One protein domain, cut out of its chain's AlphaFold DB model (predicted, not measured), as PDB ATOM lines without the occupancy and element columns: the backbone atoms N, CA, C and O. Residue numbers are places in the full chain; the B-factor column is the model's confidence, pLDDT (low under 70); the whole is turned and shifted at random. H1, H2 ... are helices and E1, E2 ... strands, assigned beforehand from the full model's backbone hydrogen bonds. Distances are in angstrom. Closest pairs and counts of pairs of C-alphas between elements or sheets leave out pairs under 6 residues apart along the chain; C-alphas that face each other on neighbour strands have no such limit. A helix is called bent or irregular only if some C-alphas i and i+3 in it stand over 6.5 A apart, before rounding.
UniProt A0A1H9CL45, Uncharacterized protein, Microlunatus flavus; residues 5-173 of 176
ATOM      1  N   LEU A   5     155.060 136.160 197.120       66.06
ATOM      2  CA  LEU A   5     155.589 137.305 196.365       66.06
ATOM      3  C   LEU A   5     154.780 138.599 196.554       66.06
ATOM      4  O   LEU A   5     155.358 139.684 196.539       66.06
ATOM      5  N   ASP A   6     153.464 138.509 196.765       68.25
ATOM      6  CA  ASP A   6     152.634 139.687 197.051       68.25
ATOM      7  C   ASP A   6     152.961 140.272 198.431       68.25
ATOM      8  O   ASP A   6     152.901 141.484 198.627       68.25
ATOM      9  N   GLU A   7     153.321 139.417 199.393       75.50
ATOM     10  CA  GLU A   7     153.773 139.846 200.718       75.50
ATOM     11  C   GLU A   7     155.155 140.504 200.657       75.50
ATOM     12  O   GLU A   7     155.364 141.507 201.334       75.50
ATOM     13  N   VAL A   8     156.057 140.021 199.789       79.62
ATOM     14  CA  VAL A   8     157.339 140.697 199.503       79.62
ATOM     15  C   VAL A   8     157.116 142.084 198.935       79.62
ATOM     16  O   VAL A   8     157.686 143.054 199.428       79.62
ATOM     17  N   ALA A   9     156.282 142.189 197.900       77.19
ATOM     18  CA  ALA A   9     155.996 143.469 197.270       77.19
ATOM     19  C   ALA A   9     155.355 144.441 198.270       77.19
ATOM     20  O   ALA A   9     155.753 145.601 198.339       77.19
ATOM     21  N   ALA A  10     154.412 143.965 199.089       80.88
ATOM     22  CA  ALA A  10     153.795 144.775 200.134       80.88
ATOM     23  C   ALA A  10     154.803 145.231 201.202       80.88
ATOM     24  O   ALA A  10     154.760 146.391 201.602       80.88
ATOM     25  N   ALA A  11     155.714 144.354 201.633       84.38
ATOM     26  CA  ALA A  11     156.769 144.690 202.588       84.38
ATOM     27  C   ALA A  11     157.709 145.772 202.037       84.38
ATOM     28  O   ALA A  11     157.948 146.773 202.709       84.38
ATOM     29  N   LEU A  12     158.171 145.623 200.792       83.12
ATOM     30  CA  LEU A  12     159.044 146.600 200.131       83.12
ATOM     31  C   LEU A  12     158.353 147.951 199.891       83.12
ATOM     32  O   LEU A  12     158.986 148.995 200.005       83.12
ATOM     33  N   LEU A  13     157.052 147.954 199.586       84.06
ATOM     34  CA  LEU A  13     156.269 149.192 199.469       84.06
ATOM     35  C   LEU A  13     155.967 149.841 200.830       84.06
ATOM     36  O   LEU A  13     155.637 151.023 200.876       84.06
ATOM     37  N   GLY A  14     156.064 149.079 201.923       83.25
ATOM     38  CA  GLY A  14     155.872 149.530 203.304       83.25
ATOM     39  C   GLY A  14     157.169 149.900 204.031       83.25
ATOM     40  O   GLY A  14     157.171 150.005 205.259       83.25
ATOM     41  N   VAL A  15     158.285 150.064 203.319       87.19
ATOM     42  CA  VAL A  15     159.543 150.536 203.917       87.19
ATOM     43  C   VAL A  15     159.323 151.905 204.568       87.19
ATOM     44  O   VAL A  15     158.703 152.794 203.989       87.19
ATOM     45  N   GLY A  16     159.775 152.048 205.814       85.50
ATOM     46  CA  GLY A  16     159.587 153.254 206.626       85.50
ATOM     47  C   GLY A  16     158.191 153.398 207.240       85.50
ATOM     48  O   GLY A  16     157.956 154.330 208.006       85.50
ATOM     49  N   SER A  17     157.256 152.482 206.956       83.31
ATOM     50  CA  SER A  17     155.886 152.560 207.476       83.31
ATOM     51  C   SER A  17     155.671 151.771 208.770       83.31
ATOM     52  O   SER A  17     154.575 151.811 209.334       83.31
ATOM     53  N   ALA A  18     156.663 151.002 209.233       81.00
ATOM     54  CA  ALA A  18     156.524 150.196 210.439       81.00
ATOM     55  C   ALA A  18     156.624 151.080 211.703       81.00
ATOM     56  O   ALA A  18     157.659 151.700 211.942       81.00
ATOM     57  N   PRO A  19     155.588 151.120 212.565       68.31
ATOM     58  CA  PRO A  19     155.487 152.089 213.663       68.31
ATOM     59  C   PRO A  19     156.356 151.748 214.888       68.31
ATOM     60  O   PRO A  19     156.244 152.400 215.926       68.31
ATOM     61  N   ARG A  20     157.162 150.681 214.824       76.12
ATOM     62  CA  ARG A  20     157.899 150.116 215.963       76.12
ATOM     63  C   ARG A  20     159.343 149.794 215.576       76.12
ATOM     64  O   ARG A  20     159.656 149.635 214.401       76.12
ATOM     65  N   ARG A  21     160.211 149.709 216.592       89.50
ATOM     66  CA  ARG A  21     161.583 149.186 216.460       89.50
ATOM     67  C   ARG A  21     161.544 147.747 215.916       89.50
ATOM     68  O   ARG A  21     160.541 147.072 216.162       89.50
ATOM     69  N   PRO A  22     162.596 147.289 215.212       92.19
ATOM     70  CA  PRO A  22     162.674 145.900 214.775       92.19
ATOM     71  C   PRO A  22     162.553 144.960 215.979       92.19
ATOM     72  O   PRO A  22     163.145 145.212 217.030       92.19
ATOM     73  N   ASP A  23     161.733 143.922 215.829       93.38
ATOM     74  CA  ASP A  23     161.495 142.888 216.845       93.38
ATOM     75  C   ASP A  23     162.104 141.533 216.465       93.38
ATOM     76  O   ASP A  23     162.139 140.618 217.290       93.38
ATOM     77  N   ARG A  24     162.615 141.426 215.237       94.00
ATOM     78  CA  ARG A  24     163.379 140.300 214.711       94.00
ATOM     79  C   ARG A  24     164.571 140.817 213.912       94.00
ATOM     80  O   ARG A  24     164.561 141.948 213.426       94.00
ATOM     81  N   ASP A  25     165.559 139.950 213.767       95.50
ATOM     82  CA  ASP A  25     166.683 140.077 212.841       95.50
ATOM     83  C   ASP A  25     166.639 138.944 211.798       95.50
ATOM     84  O   ASP A  25     165.731 138.101 211.806       95.50
ATOM     85  N   ALA A  26     167.627 138.904 210.904       94.81
ATOM     86  CA  ALA A  26     167.716 137.901 209.843       94.81
ATOM     87  C   ALA A  26     167.749 136.436 210.332       94.81
ATOM     88  O   ALA A  26     167.466 135.531 209.545       94.81
ATOM     89  N   ALA A  27     168.121 136.180 211.592       96.12
ATOM     90  CA  ALA A  27     168.185 134.836 212.161       96.12
ATOM     91  C   ALA A  27     166.935 134.510 212.982       96.12
ATOM     92  O   ALA A  27     166.232 133.541 212.715       96.12
ATOM     93  N   THR A  28     166.606 135.354 213.952       94.69
ATOM     94  CA  THR A  28     165.456 135.193 214.847       94.69
ATOM     95  C   THR A  28     164.112 135.270 214.127       94.69
ATOM     96  O   THR A  28     163.116 134.806 214.679       94.69
ATOM     97  N   TYR A  29     164.050 135.795 212.899       92.44
ATOM     98  CA  TYR A  29     162.871 135.668 212.038       92.44
ATOM     99  C   TYR A  29     162.397 134.208 211.910       92.44
ATOM    100  O   TYR A  29     161.199 133.946 211.977       92.44
ATOM    101  N   TRP A  30     163.334 133.263 211.808       91.12
ATOM    102  CA  TRP A  30     163.058 131.846 211.565       91.12
ATOM    103  C   TRP A  30     162.689 131.042 212.815       91.12
ATOM    104  O   TRP A  30     162.258 129.899 212.702       91.12
ATOM    105  N   SER A  31     162.851 131.606 214.016       87.19
ATOM    106  CA  SER A  31     162.655 130.855 215.266       87.19
ATOM    107  C   SER A  31     161.192 130.544 215.585       87.19
ATOM    108  O   SER A  31     160.911 129.729 216.461       87.19
ATOM    109  N   GLU A  32     160.255 131.200 214.900       79.06
ATOM    110  CA  GLU A  32     158.824 130.983 215.068       79.06
ATOM    111  C   GLU A  32     158.127 130.944 213.708       79.06
ATOM    112  O   GLU A  32     158.419 131.782 212.851       79.06
ATOM    113  N   PRO A  33     157.142 130.050 213.521       67.69
ATOM    114  CA  PRO A  33     156.330 130.064 212.318       67.69
ATOM    115  C   PRO A  33     155.581 131.402 212.190       67.69
ATOM    116  O   PRO A  33     155.182 132.002 213.201       67.69
ATOM    117  N   PRO A  34     155.358 131.887 210.959       60.97
ATOM    118  CA  PRO A  34     154.637 133.128 210.759       60.97
ATOM    119  C   PRO A  34     153.179 133.008 211.237       60.97
ATOM    120  O   PRO A  34     152.517 131.991 210.996       60.97
ATOM    121  N   PRO A  35     152.642 134.044 211.908       57.62
ATOM    122  CA  PRO A  35     151.262 134.057 212.367       57.62
ATOM    123  C   PRO A  35     150.289 133.909 211.188       57.62
ATOM    124  O   PRO A  35     150.366 134.642 210.204       57.62
ATOM    125  N   GLY A  36     149.339 132.977 211.308       55.56
ATOM    126  CA  GLY A  36     148.295 132.746 210.301       55.56
ATOM    127  C   GLY A  36     148.595 131.639 209.284       55.56
ATOM    128  O   GLY A  36     147.781 131.419 208.383       55.56
ATOM    129  N   GLY A  37     149.709 130.914 209.432       53.78
ATOM    130  CA  GLY A  37     149.909 129.637 208.749       53.78
ATOM    131  C   GLY A  37     148.819 128.632 209.137       53.78
ATOM    132  O   GLY A  37     148.446 128.520 210.302       53.78
ATOM    133  N   SER A  38     148.270 127.914 208.156       53.78
ATOM    134  CA  SER A  38     147.351 126.814 208.447       53.78
ATOM    135  C   SER A  38     148.151 125.587 208.876       53.78
ATOM    136  O   SER A  38     148.936 125.046 208.088       53.78
ATOM    137  N   ASP A  39     147.907 125.117 210.097       59.75
ATOM    138  CA  ASP A  39     148.446 123.841 210.577       59.75
ATOM    139  C   ASP A  39     147.867 122.643 209.817       59.75
ATOM    140  O   ASP A  39     148.449 121.562 209.864       59.75
ATOM    141  N   ASP A  40     146.782 122.829 209.051       69.00
ATOM    142  CA  ASP A  40     146.188 121.785 208.220       69.00
ATOM    143  C   ASP A  40     147.106 121.437 207.025       69.00
ATOM    144  O   ASP A  40     147.275 122.243 206.095       69.00
ATOM    145  N   PRO A  41     147.679 120.218 206.992       65.50
ATOM    146  CA  PRO A  41     148.526 119.766 205.894       65.50
ATOM    147  C   PRO A  41     147.794 119.766 204.545       65.50
ATOM    148  O   PRO A  41     148.412 120.006 203.506       65.50
ATOM    149  N   VAL A  42     146.476 119.537 204.538       72.88
ATOM    150  CA  VAL A  42     145.668 119.487 203.314       72.88
ATOM    151  C   VAL A  42     145.492 120.887 202.737       72.88
ATOM    152  O   VAL A  42     145.754 121.091 201.547       72.88
ATOM    153  N   ALA A  43     145.128 121.871 203.564       68.06
ATOM    154  CA  ALA A  43     145.069 123.273 203.153       68.06
ATOM    155  C   ALA A  43     146.409 123.756 202.573       68.06
ATOM    156  O   ALA A  43     146.428 124.421 201.532       68.06
ATOM    157  N   ARG A  44     147.531 123.355 203.184       60.50
ATOM    158  CA  ARG A  44     148.889 123.680 202.721       60.50
ATOM    159  C   ARG A  44     149.210 123.065 201.356       60.50
ATOM    160  O   ARG A  44     149.661 123.770 200.456       60.50
ATOM    161  N   ILE A  45     148.916 121.778 201.157       68.38
ATOM    162  CA  ILE A  45     149.114 121.092 199.866       68.38
ATOM    163  C   ILE A  45     148.244 121.723 198.771       68.38
ATOM    164  O   ILE A  45     148.706 121.931 197.646       68.38
ATOM    165  N   VAL A  46     146.990 122.055 199.082       70.94
ATOM    166  CA  VAL A  46     146.076 122.715 198.140       70.94
ATOM    167  C   VAL A  46     146.575 124.117 197.782       70.94
ATOM    168  O   VAL A  46     146.544 124.486 196.607       70.94
ATOM    169  N   ALA A  47     147.072 124.881 198.758       62.47
ATOM    170  CA  ALA A  47     147.692 126.185 198.541       62.47
ATOM    171  C   ALA A  47     148.908 126.090 197.605       62.47
ATOM    172  O   ALA A  47     148.945 126.785 196.589       62.47
ATOM    173  N   ILE A  48     149.841 125.171 197.878       63.59
ATOM    174  CA  ILE A  48     151.031 124.926 197.044       63.59
ATOM    175  C   ILE A  48     150.628 124.533 195.617       63.59
ATOM    176  O   ILE A  48     151.126 125.109 194.650       63.59
ATOM    177  N   ARG A  49     149.666 123.610 195.458       61.31
ATOM    178  CA  ARG A  49     149.163 123.210 194.132       61.31
ATOM    179  C   ARG A  49     148.535 124.372 193.365       61.31
ATOM    180  O   ARG A  49     148.706 124.445 192.152       61.31
ATOM    181  N   ARG A  50     147.817 125.273 194.042       63.84
ATOM    182  CA  ARG A  50     147.215 126.464 193.418       63.84
ATOM    183  C   ARG A  50     148.263 127.496 192.999       63.84
ATOM    184  O   ARG A  50     148.129 128.073 191.924       63.84
ATOM    185  N   LEU A  51     149.309 127.703 193.800       59.75
ATOM    186  CA  LEU A  51     150.453 128.536 193.411       59.75
ATOM    187  C   LEU A  51     151.177 127.950 192.191       59.75
ATOM    188  O   LEU A  51     151.443 128.669 191.229       59.75
ATOM    189  N   GLY A  52     151.422 126.637 192.190       57.78
ATOM    190  CA  GLY A  52     152.029 125.941 191.054       57.78
ATOM    191  C   GLY A  52     151.173 125.999 189.785       57.78
ATOM    192  O   GLY A  52     151.705 126.180 188.693       57.78
ATOM    193  N   SER A  53     149.843 125.912 189.910       57.53
ATOM    194  CA  SER A  53     148.927 125.945 188.762       57.53
ATOM    195  C   SER A  53     148.638 127.349 188.220       57.53
ATOM    196  O   SER A  53     148.244 127.479 187.059       57.53
ATOM    197  N   ALA A  54     148.867 128.405 189.013       55.91
ATOM    198  CA  ALA A  54     148.773 129.795 188.555       55.91
ATOM    199  C   ALA A  54     149.797 130.097 187.444       55.91
ATOM    200  O   ALA A  54     149.522 130.869 186.522       55.91
ATOM    201  N   SER A  55     150.938 129.407 187.468       54.84
ATOM    202  CA  SER A  55     151.919 129.410 186.387       54.84
ATOM    203  C   SER A  55     151.518 128.393 185.320       54.84
ATOM    204  O   SER A  55     152.032 127.280 185.276       54.84
ATOM    205  N   ARG A  56     150.590 128.773 184.425       53.75
ATOM    206  CA  ARG A  56     150.046 127.885 183.369       53.75
ATOM    207  C   ARG A  56     151.120 127.194 182.511       53.75
ATOM    208  O   ARG A  56     150.816 126.192 181.868       53.75
ATOM    209  N   ARG A  57     152.350 127.729 182.473       59.84
ATOM    210  CA  ARG A  57     153.553 127.094 181.912       59.84
ATOM    211  C   ARG A  57     154.794 127.474 182.741       59.84
ATOM    212  O   ARG A  57     154.935 128.660 183.049       59.84
ATOM    213  N   PRO A  58     155.736 126.544 183.001       62.88
ATOM    214  CA  PRO A  58     156.976 126.819 183.744       62.88
ATOM    215  C   PRO A  58     157.783 128.002 183.191       62.88
ATOM    216  O   PRO A  58     158.341 128.793 183.944       62.88
ATOM    217  N   VAL A  59     157.779 128.180 181.865       66.62
ATOM    218  CA  VAL A  59     158.503 129.261 181.173       66.62
ATOM    219  C   VAL A  59     158.019 130.656 181.593       66.62
ATOM    220  O   VAL A  59     158.828 131.569 181.721       66.62
ATOM    221  N   GLY A  60     156.716 130.827 181.847       67.12
ATOM    222  CA  GLY A  60     156.160 132.114 182.279       67.12
ATOM    223  C   GLY A  60     156.625 132.507 183.682       67.12
ATOM    224  O   GLY A  60     156.991 133.658 183.906       67.12
ATOM    225  N   ALA A  61     156.694 131.535 184.596       67.25
ATOM    226  CA  ALA A  61     157.202 131.743 185.951       67.25
ATOM    227  C   ALA A  61     158.691 132.112 185.951       67.25
ATOM    228  O   ALA A  61     159.103 133.037 186.647       67.25
ATOM    229  N   VAL A  62     159.493 131.434 185.122       71.19
ATOM    230  CA  VAL A  62     160.925 131.736 184.975       71.19
ATOM    231  C   VAL A  62     161.134 133.137 184.406       71.19
ATOM    232  O   VAL A  62     161.939 133.895 184.940       71.19
ATOM    233  N   ALA A  63     160.392 133.520 183.361       69.94
ATOM    234  CA  ALA A  63     160.485 134.863 182.788       69.94
ATOM    235  C   ALA A  63     160.123 135.950 183.814       69.94
ATOM    236  O   ALA A  63     160.824 136.958 183.920       69.94
ATOM    237  N   GLN A  64     159.076 135.724 184.613       71.62
ATOM    238  CA  GLN A  64     158.701 136.620 185.705       71.62
ATOM    239  C   GLN A  64     159.806 136.709 186.767       71.62
ATOM    240  O   GLN A  64     160.176 137.812 187.161       71.62
ATOM    241  N   LEU A  65     160.377 135.578 187.189       72.25
ATOM    242  CA  LEU A  65     161.467 135.556 188.164       72.25
ATOM    243  C   LEU A  65     162.707 136.304 187.652       72.25
ATOM    244  O   LEU A  65     163.300 137.082 188.396       72.25
ATOM    245  N   VAL A  66     163.072 136.129 186.378       74.00
ATOM    246  CA  VAL A  66     164.182 136.860 185.742       74.00
ATOM    247  C   VAL A  66     163.916 138.365 185.732       74.00
ATOM    248  O   VAL A  66     164.820 139.142 186.047       74.00
ATOM    249  N   ALA A  67     162.690 138.783 185.410       76.31
ATOM    250  CA  ALA A  67     162.309 140.192 185.419       76.31
ATOM    251  C   ALA A  67     162.378 140.795 186.832       76.31
ATOM    252  O   ALA A  67     162.971 141.860 187.013       76.31
ATOM    253  N   VAL A  68     161.858 140.091 187.845       74.19
ATOM    254  CA  VAL A  68     161.951 140.514 189.252       74.19
ATOM    255  C   VAL A  68     163.410 140.586 189.701       74.19
ATOM    256  O   VAL A  68     163.823 141.597 190.257       74.19
ATOM    257  N   ALA A  69     164.227 139.573 189.404       74.12
ATOM    258  CA  ALA A  69     165.645 139.569 189.760       74.12
ATOM    259  C   ALA A  69     166.414 140.722 189.095       74.12
ATOM    260  O   ALA A  69     167.287 141.327 189.716       74.12
ATOM    261  N   ALA A  70     166.099 141.056 187.840       75.31
ATOM    262  CA  ALA A  70     166.687 142.205 187.163       75.31
ATOM    263  C   ALA A  70     166.311 143.530 187.842       75.31
ATOM    264  O   ALA A  70     167.202 144.342 188.079       75.31
ATOM    265  N   ALA A  71     165.038 143.713 188.202       77.38
ATOM    266  CA  ALA A  71     164.567 144.898 188.916       77.38
ATOM    267  C   ALA A  71     165.156 145.008 190.334       77.38
ATOM    268  O   ALA A  71     165.566 146.086 190.754       77.38
ATOM    269  N   LEU A  72     165.267 143.896 191.064       73.81
ATOM    270  CA  LEU A  72     165.884 143.877 192.391       73.81
ATOM    271  C   LEU A  72     167.368 144.247 192.324       73.81
ATOM    272  O   LEU A  72     167.819 145.074 193.108       73.81
ATOM    273  N   ARG A  73     168.121 143.708 191.356       76.88
ATOM    274  CA  ARG A  73     169.543 144.054 191.177       76.88
ATOM    275  C   ARG A  73     169.774 145.540 190.926       76.88
ATOM    276  O   ARG A  73     170.810 146.048 191.328       76.88
ATOM    277  N   THR A  74     168.857 146.226 190.248       80.50
ATOM    278  CA  THR A  74     168.985 147.672 190.014       80.50
ATOM    279  C   THR A  74     168.455 148.498 191.184       80.50
ATOM    280  O   THR A  74     168.908 149.624 191.384       80.50
ATOM    281  N   GLY A  75     167.496 147.969 191.944       76.56
ATOM    282  CA  GLY A  75     166.847 148.666 193.050       76.56
ATOM    283  C   GLY A  75     167.558 148.540 194.396       76.56
ATOM    284  O   GLY A  75     167.461 149.473 195.184       76.56
ATOM    285  N   VAL A  76     168.271 147.438 194.656       76.56
ATOM    286  CA  VAL A  76     168.740 147.076 196.009       76.56
ATOM    287  C   VAL A  76     169.629 148.141 196.657       76.56
ATOM    288  O   VAL A  76     169.433 148.451 197.825       76.56
ATOM    289  N   ASP A  77     170.513 148.789 195.894       79.62
ATOM    290  CA  ASP A  77     171.412 149.834 196.416       79.62
ATOM    291  C   ASP A  77     170.685 151.143 196.774       79.62
ATOM    292  O   ASP A  77     171.258 152.034 197.394       79.62
ATOM    293  N   ARG A  78     169.428 151.293 196.341       82.94
ATOM    294  CA  ARG A  78     168.575 152.456 196.634       82.94
ATOM    295  C   ARG A  78     167.617 152.200 197.787       82.94
ATOM    296  O   ARG A  78     166.826 153.080 198.117       82.94
ATOM    297  N   VAL A  79     167.631 150.993 198.335       81.19
ATOM    298  CA  VAL A  79     166.756 150.633 199.436       81.19
ATOM    299  C   VAL A  79     167.277 151.311 200.697       81.19
ATOM    300  O   VAL A  79     168.424 151.113 201.088       81.19
ATOM    301  N   GLU A  80     166.439 152.155 201.290       85.56
ATOM    302  CA  GLU A  80     166.764 152.861 202.524       85.56
ATOM    303  C   GLU A  80     166.946 151.872 203.678       85.56
ATOM    304  O   GLU A  80     166.211 150.885 203.793       85.56
ATOM    305  N   ASP A  81     167.906 152.158 204.557       87.81
ATOM    306  CA  ASP A  81     168.024 151.444 205.823       87.81
ATOM    307  C   ASP A  81     166.925 151.917 206.785       87.81
ATOM    308  O   ASP A  81     167.096 152.833 207.591       87.81
ATOM    309  N   ALA A  82     165.749 151.318 206.626       91.94
ATOM    310  CA  ALA A  82     164.558 151.597 207.413       91.94
ATOM    311  C   ALA A  82     163.879 150.297 207.860       91.94
ATOM    312  O   ALA A  82     164.276 149.190 207.483       91.94
ATOM    313  N   THR A  83     162.838 150.424 208.679       94.62
ATOM    314  CA  THR A  83     162.036 149.292 209.147       94.62
ATOM    315  C   THR A  83     160.860 149.010 208.220       94.62
ATOM    316  O   THR A  83     160.287 149.914 207.613       94.62
ATOM    317  N   LEU A  84     160.461 147.743 208.148       93.31
ATOM    318  CA  LEU A  84     159.276 147.304 207.415       93.31
ATOM    319  C   LEU A  84     158.526 146.215 208.183       93.31
ATOM    320  O   LEU A  84     159.083 145.554 209.062       93.31
ATOM    321  N   GLY A  85     157.244 146.047 207.863       91.31
ATOM    322  CA  GLY A  85     156.419 144.965 208.393       91.31
ATOM    323  C   GLY A  85     156.400 143.767 207.447       91.31
ATOM    324  O   GLY A  85     156.076 143.926 206.270       91.31
ATOM    325  N   PHE A  86     156.678 142.569 207.957       89.44
ATOM    326  CA  PHE A  86     156.616 141.330 207.180       89.44
ATOM    327  C   PHE A  86     156.121 140.170 208.046       89.44
ATOM    328  O   PHE A  86     156.674 139.908 209.109       89.44
ATOM    329  N   GLN A  87     155.037 139.511 207.620       86.69
ATOM    330  CA  GLN A  87     154.422 138.372 208.323       86.69
ATOM    331  C   GLN A  87     154.226 138.606 209.835       86.69
ATOM    332  O   GLN A  87     154.542 137.772 210.675       86.69
ATOM    333  N   GLY A  88     153.725 139.789 210.203       87.50
ATOM    334  CA  GLY A  88     153.485 140.158 211.604       87.50
ATOM    335  C   GLY A  88     154.740 140.494 212.419       87.50
ATOM    336  O   GLY A  88     154.610 140.763 213.612       87.50
ATOM    337  N   ARG A  89     155.925 140.514 211.798       90.69
ATOM    338  CA  ARG A  89     157.205 140.945 212.384       90.69
ATOM    339  C   ARG A  89     157.619 142.311 211.858       90.69
ATOM    340  O   ARG A  89     157.150 142.741 210.800       90.69
ATOM    341  N   VAL A  90     158.507 142.977 212.587       94.06
ATOM    342  CA  VAL A  90     159.186 144.194 212.143       94.06
ATOM    343  C   VAL A  90     160.672 143.896 211.992       94.06
ATOM    344  O   VAL A  90     161.337 143.532 212.959       94.06
ATOM    345  N   LEU A  91     161.184 144.083 210.781       94.19
ATOM    346  CA  LEU A  91     162.581 143.842 210.415       94.19
ATOM    347  C   LEU A  91     163.213 145.153 209.946       94.19
ATOM    348  O   LEU A  91     162.508 146.045 209.459       94.19
ATOM    349  N   THR A  92     164.538 145.261 210.048       94.81
ATOM    350  CA  THR A  92     165.260 146.216 209.198       94.81
ATOM    351  C   THR A  92     165.172 145.754 207.748       94.81
ATOM    352  O   THR A  92     164.940 144.573 207.460       94.81
ATOM    353  N   THR A  93     165.367 146.666 206.805       92.62
ATOM    354  CA  THR A  93     165.329 146.273 205.399       92.62
ATOM    355  C   THR A  93     166.496 145.344 205.043       92.62
ATOM    356  O   THR A  93     166.317 144.413 204.256       92.62
ATOM    357  N   GLY A  94     167.653 145.508 205.694       92.12
ATOM    358  CA  GLY A  94     168.773 144.569 205.597       92.12
ATOM    359  C   GLY A  94     168.415 143.161 206.080       92.12
ATOM    360  O   GLY A  94     168.639 142.194 205.352       92.12
ATOM    361  N   ASP A  95     167.789 143.042 207.253       94.81
ATOM    362  CA  ASP A  95     167.370 141.750 207.813       94.81
ATOM    363  C   ASP A  95     166.308 141.055 206.955       94.81
ATOM    364  O   ASP A  95     166.346 139.838 206.753       94.81
ATOM    365  N   PHE A  96     165.377 141.830 206.397       92.81
ATOM    366  CA  PHE A  96     164.378 141.324 205.460       92.81
ATOM    367  C   PHE A  96     165.020 140.768 204.183       92.81
ATOM    368  O   PHE A  96     164.692 139.662 203.748       92.81
ATOM    369  N   LEU A  97     165.958 141.505 203.585       90.81
ATOM    370  CA  LEU A  97     166.666 141.053 202.387       90.81
ATOM    371  C   LEU A  97     167.544 139.829 202.675       90.81
ATOM    372  O   LEU A  97     167.589 138.909 201.858       90.81
ATOM    373  N   ALA A  98     168.199 139.787 203.837       93.50
ATOM    374  CA  ALA A  98     168.982 138.637 204.275       93.50
ATOM    375  C   ALA A  98     168.103 137.390 204.448       93.50
ATOM    376  O   ALA A  98     168.440 136.330 203.924       93.50
ATOM    377  N   THR A  99     166.934 137.538 205.075       92.75
ATOM    378  CA  THR A  99     165.925 136.474 205.196       92.75
ATOM    379  C   THR A  99     165.551 135.907 203.824       92.75
ATOM    380  O   THR A  99     165.606 134.698 203.609       92.75
ATOM    381  N   TRP A 100     165.259 136.765 202.843       88.69
ATOM    382  CA  TRP A 100     164.940 136.313 201.486       88.69
ATOM    383  C   TRP A 100     166.111 135.652 200.761       88.69
ATOM    384  O   TRP A 100     165.908 134.707 199.998       88.69
ATOM    385  N   ALA A 101     167.337 136.119 200.988       91.25
ATOM    386  CA  ALA A 101     168.522 135.485 200.427       91.25
ATOM    387  C   ALA A 101     168.715 134.058 200.971       91.25
ATOM    388  O   ALA A 101     169.058 133.165 200.194       91.25
ATOM    389  N   VAL A 102     168.446 133.832 202.263       94.44
ATOM    390  CA  VAL A 102     168.486 132.500 202.890       94.44
ATOM    391  C   VAL A 102     167.375 131.599 202.350       94.44
ATOM    392  O   VAL A 102     167.682 130.504 201.881       94.44
ATOM    393  N   GLU A 103     166.125 132.074 202.324       91.06
ATOM    394  CA  GLU A 103     164.970 131.351 201.758       91.06
ATOM    395  C   GLU A 103     165.282 130.841 200.341       91.06
ATOM    396  O   GLU A 103     165.165 129.654 200.035       91.06
ATOM    397  N   LEU A 104     165.756 131.738 199.469       89.31
ATOM    398  CA  LEU A 104     166.070 131.400 198.084       89.31
ATOM    399  C   LEU A 104     167.264 130.449 197.960       89.31
ATOM    400  O   LEU A 104     167.229 129.561 197.110       89.31
ATOM    401  N   ALA A 105     168.306 130.607 198.781       92.56
ATOM    402  CA  ALA A 105     169.452 129.702 198.764       92.56
ATOM    403  C   ALA A 105     169.042 128.276 199.154       92.56
ATOM    404  O   ALA A 105     169.426 127.322 198.477       92.56
ATOM    405  N   VAL A 106     168.220 128.135 200.196       93.19
ATOM    406  CA  VAL A 106     167.711 126.843 200.664       93.19
ATOM    407  C   VAL A 106     166.808 126.194 199.611       93.19
ATOM    408  O   VAL A 106     167.033 125.038 199.250       93.19
ATOM    409  N   HIS A 107     165.860 126.931 199.023       89.75
ATOM    410  CA  HIS A 107     165.010 126.377 197.956       89.75
ATOM    411  C   HIS A 107     165.788 126.043 196.684       89.75
ATOM    412  O   HIS A 107     165.450 125.097 195.977       89.75
ATOM    413  N   GLN A 108     166.847 126.786 196.370       88.31
ATOM    414  CA  GLN A 108     167.710 126.448 195.243       88.31
ATOM    415  C   GLN A 108     168.528 125.170 195.515       88.31
ATOM    416  O   GLN A 108     168.740 124.405 194.576       88.31
ATOM    417  N   LEU A 109     168.918 124.884 196.767       92.50
ATOM    418  CA  LEU A 109     169.469 123.573 197.147       92.50
ATOM    419  C   LEU A 109     168.432 122.453 196.978       92.50
ATOM    420  O   LEU A 109     168.776 121.386 196.469       92.50
ATOM    421  N   ASP A 110     167.172 122.702 197.346       89.81
ATOM    422  CA  ASP A 110     166.081 121.738 197.151       89.81
ATOM    423  C   ASP A 110     165.863 121.430 195.661       89.81
ATOM    424  O   ASP A 110     165.765 120.267 195.275       89.81
ATOM    425  N   LEU A 111     165.872 122.451 194.797       86.19
ATOM    426  CA  LEU A 111     165.780 122.265 193.345       86.19
ATOM    427  C   LEU A 111     166.990 121.514 192.776       86.19
ATOM    428  O   LEU A 111     166.819 120.647 191.920       86.19
ATOM    429  N   ALA A 112     168.199 121.830 193.244       88.06
ATOM    430  CA  ALA A 112     169.439 121.212 192.775       88.06
ATOM    431  C   ALA A 112     169.567 119.724 193.145       88.06
ATOM    432  O   ALA A 112     170.396 119.028 192.559       88.06
ATOM    433  N   ARG A 113     168.751 119.217 194.083       86.81
ATOM    434  CA  ARG A 113     168.683 117.781 194.393       86.81
ATOM    435  C   ARG A 113     168.173 116.965 193.205       86.81
ATOM    436  O   ARG A 113     168.748 115.927 192.896       86.81
ATOM    437  N   ASP A 114     167.097 117.434 192.574       84.44
ATOM    438  CA  ASP A 114     166.358 116.667 191.562       84.44
ATOM    439  C   ASP A 114     166.551 117.215 190.139       84.44
ATOM    440  O   ASP A 114     166.250 116.532 189.157       84.44
ATOM    441  N   LEU A 115     167.042 118.450 190.005       84.44
ATOM    442  CA  LEU A 115     167.211 119.140 188.730       84.44
ATOM    443  C   LEU A 115     168.667 119.551 188.502       84.44
ATOM    444  O   LEU A 115     169.368 119.987 189.412       84.44
ATOM    445  N   ALA A 116     169.095 119.516 187.240       87.94
ATOM    446  CA  ALA A 116     170.387 120.049 186.812       87.94
ATOM    447  C   ALA A 116     170.349 121.588 186.743       87.94
ATOM    448  O   ALA A 116     170.262 122.178 185.665       87.94
ATOM    449  N   VAL A 117     170.381 122.239 187.907       84.81
ATOM    450  CA  VAL A 117     170.428 123.701 188.054       84.81
ATOM    451  C   VAL A 117     171.717 124.140 188.757       84.81
ATOM    452  O   VAL A 117     172.318 123.351 189.485       84.81
ATOM    453  N   PRO A 118     172.179 125.389 188.554       86.88
ATOM    454  CA  PRO A 118     173.341 125.902 189.273       86.88
ATOM    455  C   PRO A 118     173.144 125.860 190.793       86.88
ATOM    456  O   PRO A 118     172.039 126.087 191.285       86.88
ATOM    457  N   SER A 119     174.235 125.657 191.533       86.25
ATOM    458  CA  SER A 119     174.269 125.833 192.992       86.25
ATOM    459  C   SER A 119     173.972 127.291 193.380       86.25
ATOM    460  O   SER A 119     174.266 128.199 192.587       86.25
ATOM    461  N   PRO A 120     173.442 127.560 194.592       91.12
ATOM    462  CA  PRO A 120     173.322 128.927 195.077       91.12
ATOM    463  C   PRO A 120     174.687 129.631 195.126       91.12
ATOM    464  O   PRO A 120     175.717 128.971 195.311       91.12
ATOM    465  N   PRO A 121     174.726 130.969 194.984       92.62
ATOM    466  CA  PRO A 121     175.964 131.730 195.117       92.62
ATOM    467  C   PRO A 121     176.635 131.493 196.477       92.62
ATOM    468  O   PRO A 121     175.957 131.508 197.502       92.62
ATOM    469  N   ALA A 122     177.969 131.390 196.507       94.94
ATOM    470  CA  ALA A 122     178.729 131.116 197.736       94.94
ATOM    471  C   ALA A 122     178.396 132.084 198.887       94.94
ATOM    472  O   ALA A 122     178.168 131.660 200.009       94.94
ATOM    473  N   ARG A 123     178.257 133.385 198.598       94.69
ATOM    474  CA  ARG A 123     177.852 134.392 199.598       94.69
ATOM    475  C   ARG A 123     176.466 134.147 200.207       94.69
ATOM    476  O   ARG A 123     176.242 134.502 201.355       94.69
ATOM    477  N   ALA A 124     175.540 133.570 199.439       94.31
ATOM    478  CA  ALA A 124     174.200 133.251 199.922       94.31
ATOM    479  C   ALA A 124     174.226 131.995 200.803       94.31
ATOM    480  O   ALA A 124     173.546 131.959 201.820       94.31
ATOM    481  N   LEU A 125     175.066 131.010 200.462       97.56
ATOM    482  CA  LEU A 125     175.322 129.844 201.314       97.56
ATOM    483  C   LEU A 125     176.009 130.237 202.627       97.56
ATOM    484  O   LEU A 125     175.571 129.798 203.684       97.56
ATOM    485  N   ALA A 126     177.011 131.117 202.573       97.69
ATOM    486  CA  ALA A 126     177.679 131.635 203.764       97.69
ATOM    487  C   ALA A 126     176.702 132.380 204.685       97.69
ATOM    488  O   ALA A 126     176.715 132.172 205.896       97.69
ATOM    489  N   LEU A 127     175.816 133.209 204.117       97.81
ATOM    490  CA  LEU A 127     174.757 133.877 204.874       97.81
ATOM    491  C   LEU A 127     173.775 132.866 205.482       97.81
ATOM    492  O   LEU A 127     173.463 132.960 206.663       97.81
ATOM    493  N   ALA A 128     173.335 131.866 204.712       97.94
ATOM    494  CA  ALA A 128     172.457 130.812 205.212       97.94
ATOM    495  C   ALA A 128     173.101 130.033 206.364       97.94
ATOM    496  O   ALA A 128     172.442 129.816 207.379       97.94
ATOM    497  N   ARG A 129     174.393 129.688 206.257       98.19
ATOM    498  CA  ARG A 129     175.159 129.064 207.343       98.19
ATOM    499  C   ARG A 129     175.206 129.959 208.577       98.19
ATOM    500  O   ARG A 129     174.903 129.483 209.663       98.19
ATOM    501  N   GLN A 130     175.528 131.242 208.422       98.12
ATOM    502  CA  GLN A 130     175.543 132.195 209.538       98.12
ATOM    503  C   GLN A 130     174.181 132.280 210.234       98.12
ATOM    504  O   GLN A 130     174.126 132.291 211.460       98.12
ATOM    505  N   THR A 131     173.087 132.282 209.471       98.31
ATOM    506  CA  THR A 131     171.723 132.276 210.009       98.31
ATOM    507  C   THR A 131     171.441 131.032 210.851       98.31
ATOM    508  O   THR A 131     170.982 131.160 211.986       98.31
ATOM    509  N   VAL A 132     171.735 129.831 210.344       97.56
ATOM    510  CA  VAL A 132     171.481 128.597 211.109       97.56
ATOM    511  C   VAL A 132     172.446 128.426 212.285       97.56
ATOM    512  O   VAL A 132     172.031 127.951 213.333       97.56
ATOM    513  N   GLU A 133     173.697 128.877 212.179       97.75
ATOM    514  CA  GLU A 133     174.644 128.897 213.305       97.75
ATOM    515  C   GLU A 133     174.199 129.882 214.396       97.75
ATOM    516  O   GLU A 133     174.265 129.564 215.581       97.75
ATOM    517  N   ALA A 134     173.665 131.048 214.019       97.62
ATOM    518  CA  ALA A 134     173.091 132.003 214.968       97.62
ATOM    519  C   ALA A 134     171.870 131.421 215.697       97.62
ATOM    520  O   ALA A 134     171.746 131.576 216.911       97.62
ATOM    521  N   LEU A 135     170.999 130.698 214.984       96.19
ATOM    522  CA  LEU A 135     169.883 129.975 215.598       96.19
ATOM    523  C   LEU A 135     170.378 128.868 216.533       96.19
ATOM    524  O   LEU A 135     169.870 128.744 217.648       96.19
ATOM    525  N   LEU A 136     171.378 128.091 216.112       95.94
ATOM    526  CA  LEU A 136     171.999 127.031 216.910       95.94
ATOM    527  C   LEU A 136     172.745 127.571 218.138       95.94
ATOM    528  O   LEU A 136     172.846 126.872 219.145       95.94
ATOM    529  N   GLY A 137     173.231 128.810 218.078       96.25
ATOM    530  CA  GLY A 137     174.113 129.387 219.089       96.25
ATOM    531  C   GLY A 137     175.520 128.779 219.086       96.25
ATOM    532  O   GLY A 137     176.241 128.948 220.067       96.25
ATOM    533  N   ASP A 138     175.899 128.067 218.020       95.94
ATOM    534  CA  ASP A 138     177.197 127.399 217.866       95.94
ATOM    535  C   ASP A 138     177.544 127.204 216.377       95.94
ATOM    536  O   ASP A 138     176.701 127.389 215.494       95.94
ATOM    537  N   ARG A 139     178.791 126.827 216.088       95.81
ATOM    538  CA  ARG A 139     179.267 126.502 214.740       95.81
ATOM    539  C   ARG A 139     178.779 125.130 214.294       95.81
ATOM    540  O   ARG A 139     178.800 124.160 215.048       95.81
ATOM    541  N   LEU A 140     178.411 125.034 213.020       96.50
ATOM    542  CA  LEU A 140     178.112 123.754 212.391       96.50
ATOM    543  C   LEU A 140     179.409 123.042 211.988       96.50
ATOM    544  O   LEU A 140     180.364 123.708 211.572       96.50
ATOM    545  N   PRO A 141     179.446 121.699 212.056       94.81
ATOM    546  CA  PRO A 141     180.572 120.926 211.554       94.81
ATOM    547  C   PRO A 141     180.695 121.032 210.025       94.81
ATOM    548  O   PRO A 141     179.707 121.249 209.324       94.81
ATOM    549  N   GLY A 142     181.912 120.816 209.518       91.25
ATOM    550  CA  GLY A 142     182.226 120.794 208.086       91.25
ATOM    551  C   GLY A 142     182.744 122.125 207.534       91.25
ATOM    552  O   GLY A 142     182.426 123.205 208.034       91.25
ATOM    553  N   ASP A 143     183.547 122.044 206.474       90.94
ATOM    554  CA  ASP A 143     184.170 123.210 205.830       90.94
ATOM    555  C   ASP A 143     183.309 123.793 204.699       90.94
ATOM    556  O   ASP A 143     183.583 124.887 204.209       90.94
ATOM    557  N   ASP A 144     182.258 123.080 204.283       94.50
ATOM    558  CA  ASP A 144     181.405 123.469 203.168       94.50
ATOM    559  C   ASP A 144     180.049 124.024 203.637       94.50
ATOM    560  O   ASP A 144     179.307 123.404 204.401       94.50
ATOM    561  N   ASP A 145     179.706 125.225 203.165       97.88
ATOM    562  CA  ASP A 145     178.484 125.909 203.601       97.88
ATOM    563  C   ASP A 145     177.210 125.189 203.142       97.88
ATOM    564  O   ASP A 145     176.214 125.174 203.863       97.88
ATOM    565  N   ALA A 146     177.224 124.560 201.964       96.88
ATOM    566  CA  ALA A 146     176.060 123.849 201.437       96.88
ATOM    567  C   ALA A 146     175.691 122.636 202.305       96.88
ATOM    568  O   ALA A 146     174.530 122.456 202.664       96.88
ATOM    569  N   GLY A 147     176.671 121.818 202.670       96.50
ATOM    570  CA  GLY A 147     176.538 120.626 203.493       96.50
ATOM    571  C   GLY A 147     176.158 120.950 204.930       96.50
ATOM    572  O   GLY A 147     175.328 120.230 205.496       96.50
ATOM    573  N   ALA A 148     176.694 122.042 205.484       97.31
ATOM    574  CA  ALA A 148     176.291 122.581 206.780       97.31
ATOM    575  C   ALA A 148     174.823 123.044 206.762       97.31
ATOM    576  O   ALA A 148     174.040 122.651 207.628       97.31
ATOM    577  N   VAL A 149     174.408 123.798 205.736       97.69
ATOM    578  CA  VAL A 149     173.013 124.244 205.576       97.69
ATOM    579  C   VAL A 149     172.072 123.060 205.347       97.69
ATOM    580  O   VAL A 149     171.021 122.984 205.974       97.69
ATOM    581  N   LEU A 150     172.425 122.086 204.505       96.75
ATOM    582  CA  LEU A 150     171.597 120.893 204.287       96.75
ATOM    583  C   LEU A 150     171.406 120.080 205.576       96.75
ATOM    584  O   LEU A 150     170.306 119.591 205.823       96.75
ATOM    585  N   LEU A 151     172.448 119.961 206.404       96.44
ATOM    586  CA  LEU A 151     172.383 119.314 207.717       96.44
ATOM    587  C   LEU A 151     171.473 120.071 208.682       96.44
ATOM    588  O   LEU A 151     170.510 119.511 209.203       96.44
ATOM    589  N   ALA A 152     171.765 121.354 208.895       96.56
ATOM    590  CA  ALA A 152     171.081 122.191 209.876       96.56
ATOM    591  C   ALA A 152     169.580 122.339 209.610       96.56
ATOM    592  O   ALA A 152     168.793 122.659 210.494       96.56
ATOM    593  N   THR A 153     169.195 122.098 208.366       94.75
ATOM    594  CA  THR A 153     167.872 122.348 207.820       94.75
ATOM    595  C   THR A 153     167.132 121.035 207.508       94.75
ATOM    596  O   THR A 153     166.097 121.028 206.845       94.75
ATOM    597  N   GLY A 154     167.675 119.893 207.965       93.75
ATOM    598  CA  GLY A 154     167.042 118.570 207.882       93.75
ATOM    599  C   GLY A 154     167.007 117.944 206.483       93.75
ATOM    600  O   GLY A 154     166.400 116.894 206.284       93.75
ATOM    601  N   ARG A 155     167.666 118.560 205.497       94.12
ATOM    602  CA  ARG A 155     167.725 118.097 204.099       94.12
ATOM    603  C   ARG A 155     168.815 117.049 203.869       94.12
ATOM    604  O   ARG A 155     168.836 116.402 202.823       94.12
ATOM    605  N   ARG A 156     169.711 116.851 204.829       94.12
ATOM    606  CA  ARG A 156     170.706 115.777 204.848       94.12
ATOM    607  C   ARG A 156     170.769 115.182 206.250       94.12
ATOM    608  O   ARG A 156     170.731 115.914 207.232       94.12
ATOM    609  N   ALA A 157     170.905 113.862 206.336       93.00
ATOM    610  CA  ALA A 157     171.143 113.191 207.608       93.00
ATOM    611  C   ALA A 157     172.547 113.518 208.150       93.00
ATOM    612  O   ALA A 157     173.523 113.560 207.392       93.00
ATOM    613  N   ALA A 158     172.643 113.701 209.464       94.62
ATOM    614  CA  ALA A 158     173.916 113.846 210.155       94.62
ATOM    615  C   ALA A 158     174.697 112.524 210.146       94.62
ATOM    616  O   ALA A 158     174.131 111.446 210.343       94.62
ATOM    617  N   THR A 159     176.009 112.607 209.957       95.69
ATOM    618  CA  THR A 159     176.930 111.493 210.201       95.69
ATOM    619  C   THR A 159     177.176 111.318 211.702       95.69
ATOM    620  O   THR A 159     176.946 112.230 212.498       95.69
ATOM    621  N   ALA A 160     177.694 110.155 212.110       96.06
ATOM    622  CA  ALA A 160     178.030 109.901 213.513       96.06
ATOM    623  C   ALA A 160     179.049 110.917 214.071       96.06
ATOM    624  O   ALA A 160     178.926 111.348 215.214       96.06
ATOM    625  N   ASP A 161     180.022 111.335 213.260       95.69
ATOM    626  CA  ASP A 161     181.035 112.318 213.658       95.69
ATOM    627  C   ASP A 161     180.463 113.730 213.796       95.69
ATOM    628  O   ASP A 161     180.793 114.434 214.753       95.69
ATOM    629  N   GLU A 162     179.553 114.125 212.904       96.38
ATOM    630  CA  GLU A 162     178.826 115.393 213.018       96.38
ATOM    631  C   GLU A 162     177.930 115.406 214.261       96.38
ATOM    632  O   GLU A 162     177.943 116.387 214.997       96.38
ATOM    633  N   LEU A 163     177.224 114.306 214.556       95.44
ATOM    634  CA  LEU A 163     176.420 114.179 215.779       95.44
ATOM    635  C   LEU A 163     177.277 114.300 217.043       95.44
ATOM    636  O   LEU A 163     176.911 115.020 217.969       95.44
ATOM    637  N   ARG A 164     178.445 113.641 217.080       95.56
ATOM    638  CA  ARG A 164     179.385 113.783 218.203       95.56
ATOM    639  C   ARG A 164     179.915 115.208 218.337       95.56
ATOM    640  O   ARG A 164     180.100 115.663 219.459       95.56
ATOM    641  N   THR A 165     180.179 115.880 217.218       95.06
ATOM    642  CA  THR A 165     180.689 117.260 217.205       95.06
ATOM    643  C   THR A 165     179.631 118.244 217.695       95.06
ATOM    644  O   THR A 165     179.944 119.127 218.483       95.06
ATOM    645  N   LEU A 166     178.375 118.060 217.282       95.12
ATOM    646  CA  LEU A 166     177.245 118.897 217.689       95.12
ATOM    647  C   LEU A 166     176.833 118.688 219.152       95.12
ATOM    648  O   LEU A 166     176.276 119.597 219.768       95.12
ATOM    649  N   GLY A 167     177.053 117.493 219.708       95.38
ATOM    650  CA  GLY A 167     176.642 117.162 221.071       95.38
ATOM    651  C   GLY A 167     175.151 117.435 221.295       95.38
ATOM    652  O   GLY A 167     174.311 117.028 220.494       95.38
ATOM    653  N   ALA A 168     174.817 118.172 222.359       93.56
ATOM    654  CA  ALA A 168     173.437 118.563 222.667       93.56
ATOM    655  C   ALA A 168     172.790 119.442 221.576       93.56
ATOM    656  O   ALA A 168     171.570 119.455 221.434       93.56
ATOM    657  N   GLY A 169     173.588 120.144 220.761       92.94
ATOM    658  CA  GLY A 169     173.088 120.937 219.637       92.94
ATOM    659  C   GLY A 169     172.369 120.100 218.575       92.94
ATOM    660  O   GLY A 169     171.494 120.618 217.885       92.94
ATOM    661  N   ALA A 170     172.664 118.796 218.484       93.06
ATOM    662  CA  ALA A 170     171.992 117.892 217.553       93.06
ATOM    663  C   ALA A 170     170.480 117.775 217.825       93.06
ATOM    664  O   ALA A 170     169.709 117.592 216.885       93.06
ATOM    665  N   GLU A 171     170.042 117.937 219.079       93.00
ATOM    666  CA  GLU A 171     168.623 117.886 219.471       93.00
ATOM    667  C   GLU A 171     167.824 119.104 218.989       93.00
ATOM    668  O   GLU A 171     166.596 119.084 218.988       93.00
ATOM    669  N   ARG A 172     168.515 120.172 218.571       91.94
ATOM    670  CA  ARG A 172     167.895 121.402 218.066       91.94
ATOM    671  C   ARG A 172     167.634 121.372 216.562       91.94
ATOM    672  O   ARG A 172     167.023 122.304 216.053       91.94
ATOM    673  N   LEU A 173     168.124 120.358 215.852       90.62
ATOM    674  CA  LEU A 173     167.907 120.227 214.415       90.62
ATOM    675  C   LEU A 173     166.513 119.636 214.120       90.62
ATOM    676  O   LEU A 173     166.080 118.729 214.833       90.62
TER     677      LEU A 173
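This is residues 5 to 173 of the 176 residues of an uncharacterized protein of Microlunatus flavus (UniProt A0A1H9CL45). A small strand hairpin, E1 and E2, sits at the beginning of one long helix, H5, which runs through the middle of the model; H1 packs on E1, while H6 and H7, side by side, cross H5 farther along and H8 lies beyond them. Between H2 and E1 the chain swings out in a wide, loose loop that holds H3 and H4, neither of which touches a helix; residues 39 to 46 and 65 to 75 stick out. The printed part has 169 residues, with eight named helices and two named strands in the order H1 H2 H3 H4 E1 E2 H5 H6 H7 H8, and the class is mostly helix. The sheet has the order E1 - E2 and is antiparallel. The whole is compact, with a radius of gyration of the C-alphas of 17.4 A and spans of 46 by 41 by 36 A.

E1 is residues 83 to 86, with C-alpha 83 at (162.036, 149.292, 209.147), and E2 is residues 89 to 92. H5, residues 93 to 114, follows with no residue between; it is the longest helix, 32.7 A from C-alpha 93 at (165.329, 146.273, 205.399) to C-alpha 114. Before the sheet come H1, residues 5 to 13, 12.3 A long; H2, residues 28 to 31; H3, residues 41 to 54, 20.0 A long; and H4, residues 58 to 78, 31.0 A long. After H5 come H6, residues 122 to 136, 20.7 A long; H7, residues 145 to 152, 10.4 A long; and H8, residues 160 to 172, 16.0 A long, ending at C-alpha 172 (167.895, 121.402, 218.066). H4 has a kink of 28 degrees near residue 72. H4 and H8 are irregular: C-alphas 74 and 77 are 7.2 A apart in H4, and C-alphas 165 and 168 are 9.2 A apart in H8.

E1 and E2 form an antiparallel hairpin, their directions 143 degrees apart; N 84 and O 91 are within hydrogen-bond range at 3.0 A, and N 86 and O 89 at 2.9 A. H1 and E1 have 6 pairs of C-alphas within 8 A, the closest being those of Ala 11 and Phe 86, 5.7 A apart. H1 and H5 are near each other, with 8 pairs of C-alphas within 10 A. H5 touches H6 with residues 98 to 106 alone, about perpendicular at 74 degrees, and the closest C-alphas are those of Val 102 and Ala 128, 4.9 A. H5 touches H7 with residues 106 to 109 alone, about perpendicular at 88 degrees, and the closest C-alphas are those of Val 106 and Val 149, 7.7 A. H6 and H7 touch at a shallow tilt of 30 degrees, the same way, with the C-alphas of Leu 125 and Asp 145 closest at 5.5 A. Among these 3 touching pairs 1 is at a shallow tilt, and the helix packing is mostly crossed, only just. H6 and H8 are close but not clearly touching; their closest C-alphas, those of Leu 136 and Gly 169, are 6.8 A apart. H2 and H6 are also close but not clearly touching, the C-alphas of Thr 28 and Leu 135 being closest at 6.9 A. H3 is apart from H4 and from H5, and H4 is apart from H5. In H1, H3, H6 and H7 every O i to N i+4 pair is within hydrogen-bond range, against 15 of 17 in H4, 17 of 18 in H5 and 4 of 9 in H8, where 8 of 10 O i to N i+3 pairs are within range; H2 is too short for an O i to N i+4 pair.

The two C-alphas farthest apart, those of Ser 17 and Ala 160, are 48.4 A apart. The printed part has no cut. The link from H1 to H2, residues 14 to 27, is long. The mean pLDDT of the printed part is 84.5, and 31 residues are under 70, among them residues 33 to 41 and 47 to 61; H3 has a mean of 63.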